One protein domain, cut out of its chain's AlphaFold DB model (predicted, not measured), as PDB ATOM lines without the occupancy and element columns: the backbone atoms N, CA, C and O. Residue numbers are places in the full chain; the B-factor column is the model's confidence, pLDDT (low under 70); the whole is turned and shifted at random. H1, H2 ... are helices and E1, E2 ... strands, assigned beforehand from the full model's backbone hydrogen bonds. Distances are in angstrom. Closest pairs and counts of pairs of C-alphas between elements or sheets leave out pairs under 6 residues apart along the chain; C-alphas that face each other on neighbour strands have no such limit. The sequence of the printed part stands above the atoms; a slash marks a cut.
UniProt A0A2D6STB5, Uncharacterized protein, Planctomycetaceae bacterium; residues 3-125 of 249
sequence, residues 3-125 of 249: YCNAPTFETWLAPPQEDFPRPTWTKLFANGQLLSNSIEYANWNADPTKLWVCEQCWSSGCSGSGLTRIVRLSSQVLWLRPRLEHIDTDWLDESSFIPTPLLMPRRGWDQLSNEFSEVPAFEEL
ATOM      1  N   TYR A   3      23.503 -38.979  30.633       94.25
ATOM      2  CA  TYR A   3      22.304 -38.142  30.706       94.25
ATOM      3  C   TYR A   3      21.040 -38.997  30.852       94.25
ATOM      4  O   TYR A   3      20.674 -39.737  29.936       94.25
ATOM      5  N   CYS A   4      20.367 -38.897  31.997       95.12
ATOM      6  CA  CYS A   4      19.138 -39.620  32.305       95.12
ATOM      7  C   CYS A   4      17.926 -38.696  32.180       95.12
ATOM      8  O   CYS A   4      17.593 -37.962  33.107       95.12
ATOM      9  N   ASN A   5      17.241 -38.738  31.037       92.75
ATOM     10  CA  ASN A   5      16.040 -37.925  30.831       92.75
ATOM     11  C   ASN A   5      14.781 -38.531  31.477       92.75
ATOM     12  O   ASN A   5      13.860 -37.805  31.844       92.75
ATOM     13  N   ALA A   6      14.725 -39.860  31.585       93.69
ATOM     14  CA  ALA A   6      13.583 -40.584  32.128       93.69
ATOM     15  C   ALA A   6      14.084 -41.802  32.919       93.69
ATOM     16  O   ALA A   6      14.503 -42.784  32.295       93.69
ATOM     17  N   PRO A   7      14.084 -41.753  34.264       95.50
ATOM     18  CA  PRO A   7      14.385 -42.933  35.061       95.50
ATOM     19  C   PRO A   7      13.302 -43.999  34.864       95.50
ATOM     20  O   PRO A   7      12.145 -43.690  34.569       95.50
ATOM     21  N   THR A   8      13.678 -45.264  35.030       97.00
ATOM     22  CA  THR A   8      12.741 -46.395  34.998       97.00
ATOM     23  C   THR A   8      12.808 -47.184  36.294       97.00
ATOM     24  O   THR A   8      13.865 -47.258  36.926       97.00
ATOM     25  N   PHE A   9      11.690 -47.812  36.648       97.38
ATOM     26  CA  PHE A   9      11.508 -48.496  37.922       97.38
ATOM     27  C   PHE A   9      11.173 -49.967  37.707       97.38
ATOM     28  O   PHE A   9      10.402 -50.310  36.808       97.38
ATOM     29  N   GLU A  10      11.734 -50.834  38.544       97.94
ATOM     30  CA  GLU A  10      11.395 -52.256  38.567       97.94
ATOM     31  C   GLU A  10      11.083 -52.687  39.997       97.94
ATOM     32  O   GLU A  10      11.951 -52.685  40.873       97.94
ATOM     33  N   THR A  11       9.832 -53.071  40.228       97.50
ATOM     34  CA  THR A  11       9.391 -53.621  41.506       97.50
ATOM     35  C   THR A  11       9.810 -55.082  41.628       97.50
ATOM     36  O   THR A  11       9.574 -55.884  40.724       97.50
ATOM     37  N   TRP A  12      10.376 -55.453  42.772       96.12
ATOM     38  CA  TRP A  12      10.791 -56.819  43.057       96.12
ATOM     39  C   TRP A  12      10.639 -57.169  44.541       96.12
ATOM     40  O   TRP A  12      10.462 -56.302  45.392       96.12
ATOM     41  N   LEU A  13      10.672 -58.462  44.862       95.00
ATOM     42  CA  LEU A  13      10.688 -58.921  46.250       95.00
ATOM     43  C   LEU A  13      12.128 -59.001  46.739       95.00
ATOM     44  O   LEU A  13      12.954 -59.637  46.078       95.00
ATOM     45  N   ALA A  14      12.392 -58.435  47.915       91.69
ATOM     46  CA  ALA A  14      13.694 -58.549  48.554       91.69
ATOM     47  C   ALA A  14      14.102 -60.028  48.735       91.69
ATOM     48  O   ALA A  14      13.234 -60.896  48.936       91.69
ATOM     49  N   PRO A  15      15.408 -60.345  48.693       90.00
ATOM     50  CA  PRO A  15      15.903 -61.681  49.005       90.00
ATOM     51  C   PRO A  15      15.444 -62.123  50.400       90.00
ATOM     52  O   PRO A  15      15.331 -61.281  51.285       90.00
ATOM     53  N   PRO A  16      15.128 -63.411  50.619       90.31
ATOM     54  CA  PRO A  16      14.606 -63.874  51.901       90.31
ATOM     55  C   PRO A  16      15.617 -63.673  53.036       90.31
ATOM     56  O   PRO A  16      16.788 -64.011  52.889       90.31
ATOM     57  N   GLN A  17      15.125 -63.204  54.182       88.50
ATOM     58  CA  GLN A  17      15.859 -63.135  55.442       88.50
ATOM     59  C   GLN A  17      15.097 -63.950  56.492       88.50
ATOM     60  O   GLN A  17      13.863 -63.959  56.501       88.50
ATOM     61  N   GLU A  18      15.827 -64.680  57.337       89.50
ATOM     62  CA  GLU A  18      15.234 -65.484  58.407       89.50
ATOM     63  C   GLU A  18      14.423 -64.580  59.348       89.50
ATOM     64  O   GLU A  18      14.870 -63.491  59.698       89.50
ATOM     65  N   ASP A  19      13.211 -65.009  59.699       88.19
ATOM     66  CA  ASP A  19      12.300 -64.336  60.636       88.19
ATOM     67  C   ASP A  19      11.706 -62.974  60.225       88.19
ATOM     68  O   ASP A  19      10.924 -62.406  60.993       88.19
ATOM     69  N   PHE A  20      11.961 -62.471  59.010       87.06
ATOM     70  CA  PHE A  20      11.375 -61.207  58.540       87.06
ATOM     71  C   PHE A  20      10.488 -61.373  57.293       87.06
ATOM     72  O   PHE A  20      10.850 -62.082  56.348       87.06
ATOM     73  N   PRO A  21       9.315 -60.708  57.238       89.56
ATOM     74  CA  PRO A  21       8.515 -60.674  56.020       89.56
ATOM     75  C   PRO A  21       9.294 -59.948  54.921       89.56
ATOM     76  O   PRO A  21       9.848 -58.879  55.158       89.56
ATOM     77  N   ARG A  22       9.315 -60.517  53.710       91.12
ATOM     78  CA  ARG A  22      10.020 -59.918  52.568       91.12
ATOM     79  C   ARG A  22       9.340 -58.611  52.155       91.12
ATOM     80  O   ARG A  22       8.191 -58.677  51.699       91.12
ATOM     81  N   PRO A  23      10.009 -57.453  52.273       92.12
ATOM     82  CA  PRO A  23       9.481 -56.225  51.718       92.12
ATOM     83  C   PRO A  23       9.487 -56.284  50.189       92.12
ATOM     84  O   PRO A  23      10.205 -57.066  49.555       92.12
ATOM     85  N   THR A  24       8.653 -55.437  49.603       94.88
ATOM     86  CA  THR A  24       8.760 -55.093  48.188       94.88
ATOM     87  C   THR A  24       9.766 -53.958  48.067       94.88
ATOM     88  O   THR A  24       9.705 -53.010  48.844       94.88
ATOM     89  N   TRP A  25      10.698 -54.087  47.132       95.94
ATOM     90  CA  TRP A  25      11.695 -53.076  46.805       95.94
ATOM     91  C   TRP A  25      11.464 -52.564  45.394       95.94
ATOM     92  O   TRP A  25      10.980 -53.298  44.527       95.94
ATOM     93  N   THR A  26      11.909 -51.340  45.143       97.69
ATOM     94  CA  THR A  26      11.927 -50.761  43.805       97.69
ATOM     95  C   THR A  26      13.349 -50.441  43.390       97.69
ATOM     96  O   THR A  26      14.048 -49.668  44.043       97.69
ATOM     97  N   LYS A  27      13.792 -51.035  42.282       97.50
ATOM     98  CA  LYS A  27      15.069 -50.701  41.652       97.50
ATOM     99  C   LYS A  27      14.919 -49.434  40.822       97.50
ATOM    100  O   LYS A  27      13.934 -49.284  40.100       97.50
ATOM    101  N   LEU A  28      15.930 -48.576  40.876       97.25
ATOM    102  CA  LEU A  28      16.053 -47.386  40.041       97.25
ATOM    103  C   LEU A  28      17.061 -47.639  38.927       97.25
ATOM    104  O   LEU A  28      18.218 -47.968  39.204       97.25
ATOM    105  N   PHE A  29      16.656 -47.390  37.689       96.50
ATOM    106  CA  PHE A  29      17.537 -47.456  36.531       96.50
ATOM    107  C   PHE A  29      17.590 -46.133  35.770       96.50
ATOM    108  O   PHE A  29      16.607 -45.394  35.693       96.50
ATOM    109  N   ALA A  30      18.731 -45.890  35.130       94.38
ATOM    110  CA  ALA A  30      18.933 -44.825  34.160       94.38
ATOM    111  C   ALA A  30      19.630 -45.381  32.920       94.38
ATOM    112  O   ALA A  30      20.727 -45.920  33.018       94.38
ATOM    113  N   ASN A  31      18.997 -45.264  31.750       92.31
ATOM    114  CA  ASN A  31      19.521 -45.799  30.483       92.31
ATOM    115  C   ASN A  31      19.980 -47.272  30.585       92.31
ATOM    116  O   ASN A  31      20.988 -47.661  30.001       92.31
ATOM    117  N   GLY A  32      19.255 -48.090  31.356       93.12
ATOM    118  CA  GLY A  32      19.571 -49.504  31.593       93.12
ATOM    119  C   GLY A  32      20.618 -49.774  32.681       93.12
ATOM    120  O   GLY A  32      20.782 -50.925  33.078       93.12
ATOM    121  N   GLN A  33      21.290 -48.751  33.213       93.62
ATOM    122  CA  GLN A  33      22.200 -48.896  34.347       93.62
ATOM    123  C   GLN A  33      21.428 -48.875  35.667       93.62
ATOM    124  O   GLN A  33      20.642 -47.959  35.912       93.62
ATOM    125  N   LEU A  34      21.683 -49.860  36.531       94.56
ATOM    126  CA  LEU A  34      21.151 -49.894  37.892       94.56
ATOM    127  C   LEU A  34      21.828 -48.812  38.742       94.56
ATOM    128  O   LEU A  34      23.042 -48.840  38.937       94.56
ATOM    129  N   LEU A  35      21.036 -47.875  39.254       94.56
ATOM    130  CA  LEU A  35      21.496 -46.804  40.137       94.56
ATOM    131  C   LEU A  35      21.279 -47.149  41.612       94.56
ATOM    132  O   LEU A  35      22.162 -46.943  42.438       94.56
ATOM    133  N   SER A  36      20.115 -47.709  41.937       95.88
ATOM    134  CA  SER A  36      19.750 -48.149  43.285       95.88
ATOM    135  C   SER A  36      19.032 -49.489  43.204       95.88
ATOM    136  O   SER A  36      18.161 -49.667  42.351       95.88
ATOM    137  N   ASN A  37      19.378 -50.430  44.085       95.56
ATOM    138  CA  ASN A  37      18.680 -51.714  44.182       95.56
ATOM    139  C   ASN A  37      17.413 -51.658  45.066       95.56
ATOM    140  O   ASN A  37      16.617 -52.600  45.037       95.56
ATOM    141  N   SER A  38      17.221 -50.565  45.812       96.19
ATOM    142  CA  SER A  38      16.020 -50.273  46.594       96.19
ATOM    143  C   SER A  38      15.924 -48.780  46.908       96.19
ATOM    144  O   SER A  38      16.716 -48.251  47.689       96.19
ATOM    145  N   ILE A  39      14.917 -48.116  46.344       97.12
ATOM    146  CA  ILE A  39      14.628 -46.705  46.617       97.12
ATOM    147  C   ILE A  39      14.170 -46.510  48.068       97.12
ATOM    148  O   ILE A  39      14.601 -45.567  48.725       97.12
ATOM    149  N   GLU A  40      13.347 -47.419  48.585       95.25
ATOM    150  CA  GLU A  40      12.667 -47.287  49.880       95.25
ATOM    151  C   GLU A  40      13.625 -47.398  51.076       95.25
ATOM    152  O   GLU A  40      13.357 -46.883  52.159       95.25
ATOM    153  N   TYR A  41      14.749 -48.091  50.892       94.88
ATOM    154  CA  TYR A  41      15.719 -48.369  51.955       94.88
ATOM    155  C   TYR A  41      17.081 -47.692  51.714       94.88
ATOM    156  O   TYR A  41      17.988 -47.794  52.551       94.88
ATOM    157  N   ALA A  42      17.235 -46.980  50.593       95.56
ATOM    158  CA  ALA A  42      18.392 -46.133  50.335       95.56
ATOM    159  C   ALA A  42      18.438 -44.948  51.313       95.56
ATOM    160  O   ALA A  42      17.420 -44.391  51.723       95.56
ATOM    161  N   ASN A  43      19.649 -44.537  51.693       95.00
ATOM    162  CA  ASN A  43      19.844 -43.409  52.600       95.00
ATOM    163  C   ASN A  43      20.011 -42.104  51.810       95.00
ATOM    164  O   ASN A  43      21.124 -41.589  51.686       95.00
ATOM    165  N   TRP A  44      18.904 -41.597  51.258       95.44
ATOM    166  CA  TRP A  44      18.863 -40.405  50.395       95.44
ATOM    167  C   TRP A  44      19.320 -39.110  51.070       95.44
ATOM    168  O   TRP A  44      19.820 -38.213  50.401       95.44
ATOM    169  N   ASN A  45      19.179 -39.024  52.393       93.50
ATOM    170  CA  ASN A  45      19.518 -37.831  53.171       93.50
ATOM    171  C   ASN A  45      20.967 -37.833  53.686       93.50
ATOM    172  O   ASN A  45      21.356 -36.935  54.433       93.50
ATOM    173  N   ALA A  46      21.759 -38.848  53.330       92.50
ATOM    174  CA  ALA A  46      23.175 -38.914  53.657       92.50
ATOM    175  C   ALA A  46      24.055 -38.330  52.548       92.50
ATOM    176  O   ALA A  46      23.697 -38.324  51.369       92.50
ATOM    177  N   ASP A  47      25.244 -37.902  52.958       90.56
ATOM    178  CA  ASP A  47      26.316 -37.423  52.098       90.56
ATOM    179  C   ASP A  47      27.632 -38.110  52.520       90.56
ATOM    180  O   ASP A  47      28.157 -37.807  53.594       90.56
ATOM    181  N   PRO A  48      28.124 -39.097  51.750       93.38
ATOM    182  CA  PRO A  48      27.560 -39.574  50.491       93.38
ATOM    183  C   PRO A  48      26.225 -40.306  50.660       93.38
ATOM    184  O   PRO A  48      25.969 -40.980  51.660       93.38
ATOM    185  N   THR A  49      25.397 -40.228  49.628       94.31
ATOM    186  CA  THR A  49      24.162 -40.989  49.507       94.31
ATOM    187  C   THR A  49      24.489 -42.464  49.295       94.31
ATOM    188  O   THR A  49      25.266 -42.823  48.406       94.31
ATOM    189  N   LYS A  50      23.879 -43.334  50.112       93.94
ATOM    190  CA  LYS A  50      24.008 -44.794  49.999       93.94
ATOM    191  C   LYS A  50      22.792 -45.364  49.290       93.94
ATOM    192  O   LYS A  50      21.742 -45.541  49.905       93.94
ATOM    193  N   LEU A  51      22.941 -45.637  48.001       95.12
ATOM    194  CA  LEU A  51      21.828 -46.057  47.150       95.12
ATOM    195  C   LEU A  51      21.605 -47.558  47.119       95.12
ATOM    196  O   LEU A  51      20.572 -48.012  46.627       95.12
ATOM    197  N   TRP A  52      22.584 -48.327  47.581       94.50
ATOM    198  CA  TRP A  52      22.480 -49.770  47.622       94.50
ATOM    199  C   TRP A  52      22.240 -50.245  49.043       94.50
ATOM    200  O   TRP A  52      22.764 -49.709  50.021       94.50
ATOM    201  N   VAL A  53      21.440 -51.291  49.129       93.31
ATOM    202  CA  VAL A  53      21.036 -51.942  50.362       93.31
ATOM    203  C   VAL A  53      21.600 -53.350  50.343       93.31
ATOM    204  O   VAL A  53      21.532 -54.040  49.323       93.31
ATOM    205  N   CYS A  54      22.186 -53.781  51.461       92.38
ATOM    206  CA  CYS A  54      22.709 -55.135  51.565       92.38
ATOM    207  C   CYS A  54      21.562 -56.144  51.458       92.38
ATOM    208  O   CYS A  54      20.631 -56.133  52.257       92.38
ATOM    209  N   GLU A  55      21.651 -57.054  50.498       91.19
ATOM    210  CA  GLU A  55      20.624 -58.067  50.250       91.19
ATOM    211  C   GLU A  55      20.486 -59.101  51.379       91.19
ATOM    212  O   GLU A  55      19.455 -59.760  51.473       91.19
ATOM    213  N   GLN A  56      21.490 -59.219  52.255       90.06
ATOM    214  CA  GLN A  56      21.480 -60.165  53.377       90.06
ATOM    215  C   GLN A  56      20.811 -59.613  54.640       90.06
ATOM    216  O   GLN A  56      20.186 -60.373  55.375       90.06
ATOM    217  N   CYS A  57      20.978 -58.318  54.926       89.56
ATOM    218  CA  CYS A  57      20.491 -57.698  56.167       89.56
ATOM    219  C   CYS A  57      19.561 -56.500  55.942       89.56
ATOM    220  O   CYS A  57      19.191 -55.822  56.899       89.56
ATOM    221  N   TRP A  58      19.251 -56.204  54.677       89.75
ATOM    222  CA  TRP A  58      18.378 -55.120  54.217       89.75
ATOM    223  C   TRP A  58      18.755 -53.730  54.752       89.75
ATOM    224  O   TRP A  58      17.924 -52.827  54.823       89.75
ATOM    225  N   SER A  59      20.028 -53.540  55.109       86.69
ATOM    226  CA  SER A  59      20.560 -52.277  55.620       86.69
ATOM    227  C   SER A  59      21.453 -51.599  54.584       86.69
ATOM    228  O   SER A  59      22.414 -52.197  54.086       86.69
ATOM    229  N   SER A  60      21.185 -50.323  54.303       83.31
ATOM    230  CA  SER A  60      22.064 -49.457  53.501       83.31
ATOM    231  C   SER A  60      23.408 -49.186  54.184       83.31
ATOM    232  O   SER A  60      24.397 -48.885  53.522       83.31
ATOM    233  N   GLY A  61      23.496 -49.355  55.509       81.25
ATOM    234  CA  GLY A  61      24.746 -49.211  56.258       81.25
ATOM    235  C   GLY A  61      25.769 -50.314  55.969       81.25
ATOM    236  O   GLY A  61      26.965 -50.063  56.094       81.25
ATOM    237  N   CYS A  62      25.303 -51.499  55.568       87.19
ATOM    238  CA  CYS A  62      26.137 -52.673  55.302       87.19
ATOM    239  C   CYS A  62      26.600 -52.765  53.841       87.19
ATOM    240  O   CYS A  62      27.570 -53.463  53.556       87.19
ATOM    241  N   SER A  63      25.909 -52.101  52.909       84.56
ATOM    242  CA  SER A  63      26.353 -52.068  51.516       84.56
ATOM    243  C   SER A  63      27.605 -51.206  51.401       84.56
ATOM    244  O   SER A  63      27.582 -50.020  51.736       84.56
ATOM    245  N   GLY A  64      28.682 -51.805  50.895       83.44
ATOM    246  CA  GLY A  64      29.888 -51.078  50.515       83.44
ATOM    247  C   GLY A  64      29.824 -50.466  49.114       83.44
ATOM    248  O   GLY A  64      30.809 -49.887  48.676       83.44
ATOM    249  N   SER A  65      28.692 -50.605  48.418       90.06
ATOM    250  CA  SER A  65      28.492 -50.181  47.029       90.06
ATOM    251  C   SER A  65      27.428 -49.096  46.893       90.06
ATOM    252  O   SER A  65      26.648 -48.848  47.817       90.06
ATOM    253  N   GLY A  66      27.374 -48.470  45.716       91.50
ATOM    254  CA  GLY A  66      26.354 -47.480  45.372       91.50
ATOM    255  C   GLY A  66      26.508 -46.150  46.102       91.50
ATOM    256  O   GLY A  66      25.505 -45.488  46.373       91.50
ATOM    257  N   LEU A  67      27.739 -45.778  46.457       94.12
ATOM    258  CA  LEU A  67      28.042 -44.476  47.037       94.12
ATOM    259  C   LEU A  67      28.070 -43.403  45.945       94.12
ATOM    260  O   LEU A  67      28.738 -43.555  44.921       94.12
ATOM    261  N   THR A  68      27.368 -42.299  46.178       95.25
ATOM    262  CA  THR A  68      27.379 -41.130  45.291       95.25
ATOM    263  C   THR A  68      27.073 -39.860  46.074       95.25
ATOM    264  O   THR A  68      26.479 -39.909  47.146       95.25
ATOM    265  N   ARG A  69      27.474 -38.709  45.548       95.31
ATOM    266  CA  ARG A  69      27.041 -37.399  46.026       95.31
ATOM    267  C   ARG A  69      25.953 -36.880  45.092       95.31
ATOM    268  O   ARG A  69      26.215 -36.688  43.909       95.31
ATOM    269  N   ILE A  70      24.754 -36.638  45.618       96.94
ATOM    270  CA  ILE A  70      23.627 -36.103  44.843       96.94
ATOM    271  C   ILE A  70      23.454 -34.622  45.172       96.94
ATOM    272  O   ILE A  70      23.189 -34.254  46.314       96.94
ATOM    273  N   VAL A  71      23.606 -33.763  44.167       97.25
ATOM    274  CA  VAL A  71      23.517 -32.302  44.312       97.25
ATOM    275  C   VAL A  71      22.684 -31.697  43.194       97.25
ATOM    276  O   VAL A  71      22.574 -32.261  42.110       97.25
ATOM    277  N   ARG A  72      22.101 -30.524  43.430       97.00
ATOM    278  CA  ARG A  72      21.363 -29.765  42.414       97.00
ATOM    279  C   ARG A  72      22.213 -28.647  41.828       97.00
ATOM    280  O   ARG A  72      22.818 -27.873  42.564       97.00
ATOM    281  N   LEU A  73      22.179 -28.506  40.512       95.81
ATOM    282  CA  LEU A  73      22.781 -27.394  39.784       95.81
ATOM    283  C   LEU A  73      21.750 -26.841  38.797       95.81
ATOM    284  O   LEU A  73      21.325 -27.534  37.873       95.81
ATOM    285  N   SER A  74      21.316 -25.603  39.020       92.12
ATOM    286  CA  SER A  74      20.236 -24.944  38.274       92.12
ATOM    287  C   SER A  74      18.966 -25.792  38.140       92.12
ATOM    288  O   SER A  74      18.202 -25.912  39.095       92.12
ATOM    289  N   SER A  75      18.722 -26.373  36.962       94.81
ATOM    290  CA  SER A  75      17.554 -27.209  36.654       94.81
ATOM    291  C   SER A  75      17.904 -28.694  36.524       94.81
ATOM    292  O   SER A  75      17.152 -29.460  35.921       94.81
ATOM    293  N   GLN A  76      19.054 -29.099  37.056       96.62
ATOM    294  CA  GLN A  76      19.594 -30.444  36.943       96.62
ATOM    295  C   GLN A  76      19.962 -31.001  38.319       96.62
ATOM    296  O   GLN A  76      20.298 -30.259  39.243       96.62
ATOM    297  N   VAL A  77      19.932 -32.322  38.429       97.25
ATOM    298  CA  VAL A  77      20.499 -33.100  39.525       97.25
ATOM    299  C   VAL A  77      21.740 -33.809  39.002       97.25
ATOM    300  O   VAL A  77      21.689 -34.515  37.995       97.25
ATOM    301  N   LEU A  78      22.851 -33.594  39.690       96.88
ATOM    302  CA  LEU A  78      24.137 -34.214  39.436       96.88
ATOM    303  C   LEU A  78      24.363 -35.332  40.445       96.88
ATOM    304  O   LEU A  78      24.202 -35.142  41.649       96.88
ATOM    305  N   TRP A  79      24.765 -36.479  39.929       96.38
ATOM    306  CA  TRP A  79      25.217 -37.633  40.681       96.38
ATOM    307  C   TRP A  79      26.712 -37.736  40.462       96.38
ATOM    308  O   TRP A  79      27.166 -38.035  39.357       96.38
ATOM    309  N   LEU A  80      27.463 -37.413  41.499       94.81
ATOM    310  CA  LEU A  80      28.903 -37.241  41.451       94.81
ATOM    311  C   LEU A  80      29.588 -38.338  42.253       94.81
ATOM    312  O   LEU A  80      28.982 -38.980  43.125       94.81
ATOM    313  N   ARG A  81      30.877 -38.527  41.987       91.56
ATOM    314  CA  ARG A  81      31.728 -39.281  42.895       91.56
ATOM    315  C   ARG A  81      31.750 -38.573  44.260       91.56
ATOM    316  O   ARG A  81      31.796 -37.342  44.314       91.56
ATOM    317  N   PRO A  82      31.652 -39.312  45.374       90.50
ATOM    318  CA  PRO A  82      31.656 -38.697  46.690       90.50
ATOM    319  C   PRO A  82      33.043 -38.182  47.078       90.50
ATOM    320  O   PRO A  82      34.065 -38.687  46.612       90.50
ATOM    321  N   ARG A  83      33.083 -37.207  47.990       85.50
ATOM    322  CA  ARG A  83      34.342 -36.721  48.570       85.50
ATOM    323  C   ARG A  83      34.862 -37.735  49.577       85.50
ATOM    324  O   ARG A  83      34.164 -38.076  50.529       85.50
ATOM    325  N   LEU A  84      36.095 -38.192  49.382       80.56
ATOM    326  CA  LEU A  84      36.692 -39.226  50.229       80.56
ATOM    327  C   LEU A  84      37.271 -38.680  51.542       80.56
ATOM    328  O   LEU A  84      37.506 -39.449  52.462       80.56
ATOM    329  N   GLU A  85      37.438 -37.360  51.674       75.19
ATOM    330  CA  GLU A  85      38.063 -36.697  52.836       75.19
ATOM    331  C   GLU A  85      37.365 -36.968  54.182       75.19
ATOM    332  O   GLU A  85      37.941 -36.741  55.247       75.19
ATOM    333  N   HIS A  86      36.116 -37.434  54.151       69.94
ATOM    334  CA  HIS A  86      35.298 -37.692  55.338       69.94
ATOM    335  C   HIS A  86      34.817 -39.141  55.441       69.94
ATOM    336  O   HIS A  86      33.959 -39.445  56.269       69.94
ATOM    337  N   ILE A  87      35.345 -40.033  54.602       76.75
ATOM    338  CA  ILE A  87      34.949 -41.437  54.570       76.75
ATOM    339  C   ILE A  87      36.169 -42.282  54.919       76.75
ATOM    340  O   ILE A  87      37.262 -42.033  54.424       76.75
ATOM    341  N   ASP A  88      35.982 -43.284  55.773       77.19
ATOM    342  CA  ASP A  88      36.996 -44.315  55.978       77.19
ATOM    343  C   ASP A  88      37.197 -45.074  54.657       77.19
ATOM    344  O   ASP A  88      36.292 -45.769  54.191       77.19
ATOM    345  N   THR A  89      38.352 -44.869  54.025       78.25
ATOM    346  CA  THR A  89      38.671 -45.404  52.699       78.25
ATOM    347  C   THR A  89      39.287 -46.795  52.731       78.25
ATOM    348  O   THR A  89      39.450 -47.383  51.667       78.25
ATOM    349  N   ASP A  90      39.619 -47.347  53.903       80.69
ATOM    350  CA  ASP A  90      40.403 -48.590  54.009       80.69
ATOM    351  C   ASP A  90      39.692 -49.816  53.406       80.69
ATOM    352  O   ASP A  90      40.326 -50.818  53.073       80.69
ATOM    353  N   TRP A  91      38.371 -49.738  53.247       78.19
ATOM    354  CA  TRP A  91      37.520 -50.785  52.677       78.19
ATOM    355  C   TRP A  91      36.851 -50.382  51.354       78.19
ATOM    356  O   TRP A  91      36.089 -51.176  50.803       78.19
ATOM    357  N   LEU A  92      37.101 -49.167  50.854       83.94
ATOM    358  CA  LEU A  92      36.516 -48.677  49.608       83.94
ATOM    359  C   LEU A  92      37.391 -49.039  48.412       83.94
ATOM    360  O   LEU A  92      38.596 -48.792  48.412       83.94
ATOM    361  N   ASP A  93      36.766 -49.551  47.357       84.81
ATOM    362  CA  ASP A  93      37.388 -49.711  46.046       84.81
ATOM    363  C   ASP A  93      36.546 -49.027  44.955       84.81
ATOM    364  O   ASP A  93      35.498 -48.442  45.224       84.81
ATOM    365  N   GLU A  94      36.999 -49.055  43.700       81.00
ATOM    366  CA  GLU A  94      36.272 -48.420  42.591       81.00
ATOM    367  C   GLU A  94      34.845 -48.968  42.399       81.00
ATOM    368  O   GLU A  94      33.964 -48.246  41.937       81.00
ATOM    369  N   SER A  95      34.585 -50.221  42.788       85.88
ATOM    370  CA  SER A  95      33.255 -50.835  42.703       85.88
ATOM    371  C   SER A  95      32.300 -50.358  43.803       85.88
ATOM    372  O   SER A  95      31.089 -50.597  43.731       85.88
ATOM    373  N   SER A  96      32.816 -49.640  44.806       87.81
ATOM    374  CA  SER A  96      32.010 -49.017  45.851       87.81
ATOM    375  C   SER A  96      31.169 -47.839  45.346       87.81
ATOM    376  O   SER A  96      30.145 -47.497  45.947       87.81
ATOM    377  N   PHE A  97      31.570 -47.210  44.243       89.50
ATOM    378  CA  PHE A  97      30.928 -46.009  43.710       89.50
ATOM    379  C   PHE A  97      29.965 -46.335  42.569       89.50
ATOM    380  O   PHE A  97      30.066 -47.366  41.905       89.50
ATOM    381  N   ILE A  98      29.029 -45.424  42.296       86.12
ATOM    382  CA  ILE A  98      28.327 -45.449  41.008       86.12
ATOM    383  C   ILE A  98      29.369 -45.175  39.907       86.12
ATOM    384  O   ILE A  98      30.058 -44.157  39.976       86.12
ATOM    385  N   PRO A  99      29.508 -46.048  38.891       76.44
ATOM    386  CA  PRO A  99      30.692 -46.085  38.025       76.44
ATOM    387  C   PRO A  99      30.826 -44.896  37.070       76.44
ATOM    388  O   PRO A  99      31.847 -44.747  36.406       76.44
ATOM    389  N   THR A 100      29.791 -44.070  36.917       85.69
ATOM    390  CA  THR A 100      29.825 -42.933  35.995       85.69
ATOM    391  C   THR A 100      28.979 -41.795  36.547       85.69
ATOM    392  O   THR A 100      27.839 -42.054  36.951       85.69
ATOM    393  N   PRO A 101      29.482 -40.546  36.518       92.00
ATOM    394  CA  PRO A 101      28.673 -39.388  36.854       92.00
ATOM    395  C   PRO A 101      27.397 -39.348  36.020       92.00
ATOM    396  O   PRO A 101      27.409 -39.666  34.822       92.00
ATOM    397  N   LEU A 102      26.296 -38.941  36.639       94.94
ATOM    398  CA  LEU A 102      24.992 -38.885  35.994       94.94
ATOM    399  C   LEU A 102      24.369 -37.500  36.132       94.94
ATOM    400  O   LEU A 102      24.439 -36.857  37.174       94.94
ATOM    401  N   LEU A 103      23.733 -37.062  35.053       95.88
ATOM    402  CA  LEU A 103      22.967 -35.832  34.968       95.88
ATOM    403  C   LEU A 103      21.497 -36.178  34.743       95.88
ATOM    404  O   LEU A 103      21.162 -36.861  33.774       95.88
ATOM    405  N   MET A 104      20.621 -35.686  35.611       97.00
ATOM    406  CA  MET A 104      19.176 -35.864  35.507       97.00
ATOM    407  C   MET A 104      18.480 -34.499  35.493       97.00
ATOM    408  O   MET A 104      18.691 -33.708  36.410       97.00
ATOM    409  N   PRO A 105      17.603 -34.203  34.521       96.75
ATOM    410  CA  PRO A 105      16.791 -32.994  34.563       96.75
ATOM    411  C   PRO A 105      15.898 -32.969  35.796       96.75
ATOM    412  O   PRO A 105      15.360 -34.003  36.195       96.75
ATOM    413  N   ARG A 106      15.629 -31.770  36.317       97.06
ATOM    414  CA  ARG A 106      14.697 -31.547  37.432       97.06
ATOM    415  C   ARG A 106      13.379 -32.287  37.240       97.06
ATOM    416  O   ARG A 106      12.909 -32.914  38.168       97.06
ATOM    417  N   ARG A 107      12.819 -32.293  36.027       96.94
ATOM    418  CA  ARG A 107      11.579 -33.028  35.732       96.94
ATOM    419  C   ARG A 107      11.685 -34.530  36.038       96.94
ATOM    420  O   ARG A 107      10.722 -35.103  36.534       96.94
ATOM    421  N   GLY A 108      12.813 -35.159  35.704       96.38
ATOM    422  CA  GLY A 108      13.051 -36.574  35.999       96.38
ATOM    423  C   GLY A 108      13.185 -36.818  37.501       96.38
ATOM    424  O   GLY A 108      12.630 -37.786  38.012       96.38
ATOM    425  N   TRP A 109      13.841 -35.896  38.212       97.56
ATOM    426  CA  TRP A 109      13.936 -35.947  39.670       97.56
ATOM    427  C   TRP A 109      12.584 -35.731  40.354       97.56
ATOM    428  O   TRP A 109      12.215 -36.499  41.229       97.56
ATOM    429  N   ASP A 110      11.812 -34.740  39.913       97.44
ATOM    430  CA  ASP A 110      10.479 -34.451  40.440       97.44
ATOM    431  C   ASP A 110       9.541 -35.653  40.226       97.44
ATOM    432  O   ASP A 110       8.709 -35.944  41.077       97.44
ATOM    433  N   GLN A 111       9.661 -36.383  39.109       95.81
ATOM    434  CA  GLN A 111       8.925 -37.638  38.922       95.81
ATOM    435  C   GLN A 111       9.299 -38.659  40.005       95.81
ATOM    436  O   GLN A 111       8.407 -39.217  40.638       95.81
ATOM    437  N   LEU A 112      10.600 -38.862  40.234       96.38
ATOM    438  CA  LEU A 112      11.114 -39.769  41.255       96.38
ATOM    439  C   LEU A 112      10.631 -39.365  42.664       96.38
ATOM    440  O   LEU A 112      10.069 -40.197  43.366       96.38
ATOM    441  N   SER A 113      10.778 -38.099  43.063       97.50
ATOM    442  CA  SER A 113      10.386 -37.627  44.403       97.50
ATOM    443  C   SER A 113       8.874 -37.611  44.632       97.50
ATOM    444  O   SER A 113       8.413 -37.717  45.764       97.50
ATOM    445  N   ASN A 114       8.074 -37.455  43.573       97.06
ATOM    446  CA  ASN A 114       6.616 -37.541  43.681       97.06
ATOM    447  C   ASN A 114       6.123 -38.990  43.798       97.06
ATOM    448  O   ASN A 114       5.051 -39.219  44.357       97.06
ATOM    449  N   GLU A 115       6.863 -39.948  43.237       97.19
ATOM    450  CA  GLU A 115       6.517 -41.371  43.277       97.19
ATOM    451  C   GLU A 115       7.006 -42.050  44.567       97.19
ATOM    452  O   GLU A 115       6.298 -42.900  45.106       97.19
ATOM    453  N   PHE A 116       8.158 -41.629  45.103       97.50
ATOM    454  CA  PHE A 116       8.783 -42.216  46.291       97.50
ATOM    455  C   PHE A 116       9.073 -41.148  47.349       97.50
ATOM    456  O   PHE A 116       9.927 -40.284  47.157       97.50
ATOM    457  N   SER A 117       8.386 -41.228  48.491       97.25
ATOM    458  CA  SER A 117       8.485 -40.238  49.576       97.25
ATOM    459  C   SER A 117       9.840 -40.197  50.286       97.25
ATOM    460  O   SER A 117      10.131 -39.244  51.002       97.25
ATOM    461  N   GLU A 118      10.654 -41.239  50.125       97.00
ATOM    462  CA  GLU A 118      12.005 -41.348  50.675       97.00
ATOM    463  C   GLU A 118      13.007 -40.471  49.919       97.00
ATOM    464  O   GLU A 118      14.055 -40.120  50.466       97.00
ATOM    465  N   VAL A 119      12.692 -40.127  48.668       98.06
ATOM    466  CA  VAL A 119      13.538 -39.301  47.812       98.06
ATOM    467  C   VAL A 119      13.256 -37.827  48.118       98.06
ATOM    468  O   VAL A 119      12.110 -37.390  47.988       98.06
ATOM    469  N   PRO A 120      14.275 -37.033  48.491       98.06
ATOM    470  CA  PRO A 120      14.082 -35.640  48.861       98.06
ATOM    471  C   PRO A 120      13.589 -34.812  47.677       98.06
ATOM    472  O   PRO A 120      13.898 -35.080  46.506       98.06
ATOM    473  N   ALA A 121      12.850 -33.750  47.987       98.31
ATOM    474  CA  ALA A 121      12.415 -32.809  46.968       98.31
ATOM    475  C   ALA A 121      13.631 -32.123  46.324       98.31
ATOM    476  O   ALA A 121      14.666 -31.926  46.961       98.31
ATOM    477  N   PHE A 122      13.505 -31.691  45.065       97.94
ATOM    478  CA  PHE A 122      14.613 -31.063  44.334       97.94
ATOM    479  C   PHE A 122      15.281 -29.913  45.108       97.94
ATOM    480  O   PHE A 122      16.501 -29.791  45.093       97.94
ATOM    481  N   GLU A 123      14.504 -29.077  45.800       97.50
ATOM    482  CA  GLU A 123      15.030 -27.909  46.525       97.50
ATOM    483  C   GLU A 123      15.749 -28.261  47.837       97.50
ATOM    484  O   GLU A 123      16.500 -27.435  48.357       97.50
ATOM    485  N   GLU A 124      15.538 -29.472  48.354       97.50
ATOM    486  CA  GLU A 124      16.200 -29.986  49.558       97.50
ATOM    487  C   GLU A 124      17.611 -30.500  49.249       97.50
ATOM    488  O   GLU A 124      18.445 -30.604  50.150       97.50
ATOM    489  N   LEU A 125      17.912 -30.767  47.972       97.31
ATOM    490  CA  LEU A 125      19.253 -31.140  47.547       97.31
ATOM    491  C   LEU A 125      20.235 -29.982  47.761       97.31
ATOM    492  O   LEU A 125      19.958 -28.808  47.480       97.31
TER     493      LEU A 125
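What this domain is: This is residues 3 to 125 of the 249 residues of an uncharacterized protein of Planctomycetaceae bacterium (UniProt A0A2D6STB5). With little regular structure, the domain is two small three-stranded sheets, E1 E2 E3 and E4 E5 E6, joined by a long loop, with helix H1 following E6. The printed part has 123 residues, 43 in named elements, E1 to E6 then H1: mixed class. Each sheet is a meander, each strand the antiparallel neighbour of the one before. It is compact, radius of gyration of the C-alphas 14.2 A, spanning 46 by 35 by 25 A.

Where its parts are: E1, residues 8 to 13, begins at C-alpha 8 (12.741, -46.395, 34.998). E2, 24 to 30, measures 20.1 A; E3 is 33 to 36. E4, 67 to 73, measures 19.3 A; E5 is 76 to 80, E6 102 to 105. H1, 106 to 115, ends at C-alpha 115 (6.517, -41.371, 43.277).

How they stand to each other: Hairpin E1 and E2 has N 27 and O 10 within hydrogen-bond range, 2.8 A; hairpin E2 and E3, N 30 and O 33, 2.9 A. E3 and E4 are apart. Hairpin E4 and E5 has N 71 and O 78, 2.9 A; hairpin E5 and E6, N 77 and O 104, 2.7 A. H1 only grazes this sheet with residues 106 to 109; the closest C-alphas of E5 and H1 are Gln 76 and Arg 106, 5.0 A. Every O i to N i+4 pair in H1 is within range.

The domain as a whole: The farthest C-alphas, Asp 19 and Ser 74, are 46.0 A apart. The printed part has no cut. Links E3 to E4 and E5 to E6 are long, 30 and 21 residues. Residue 86 is under pLDDT 70.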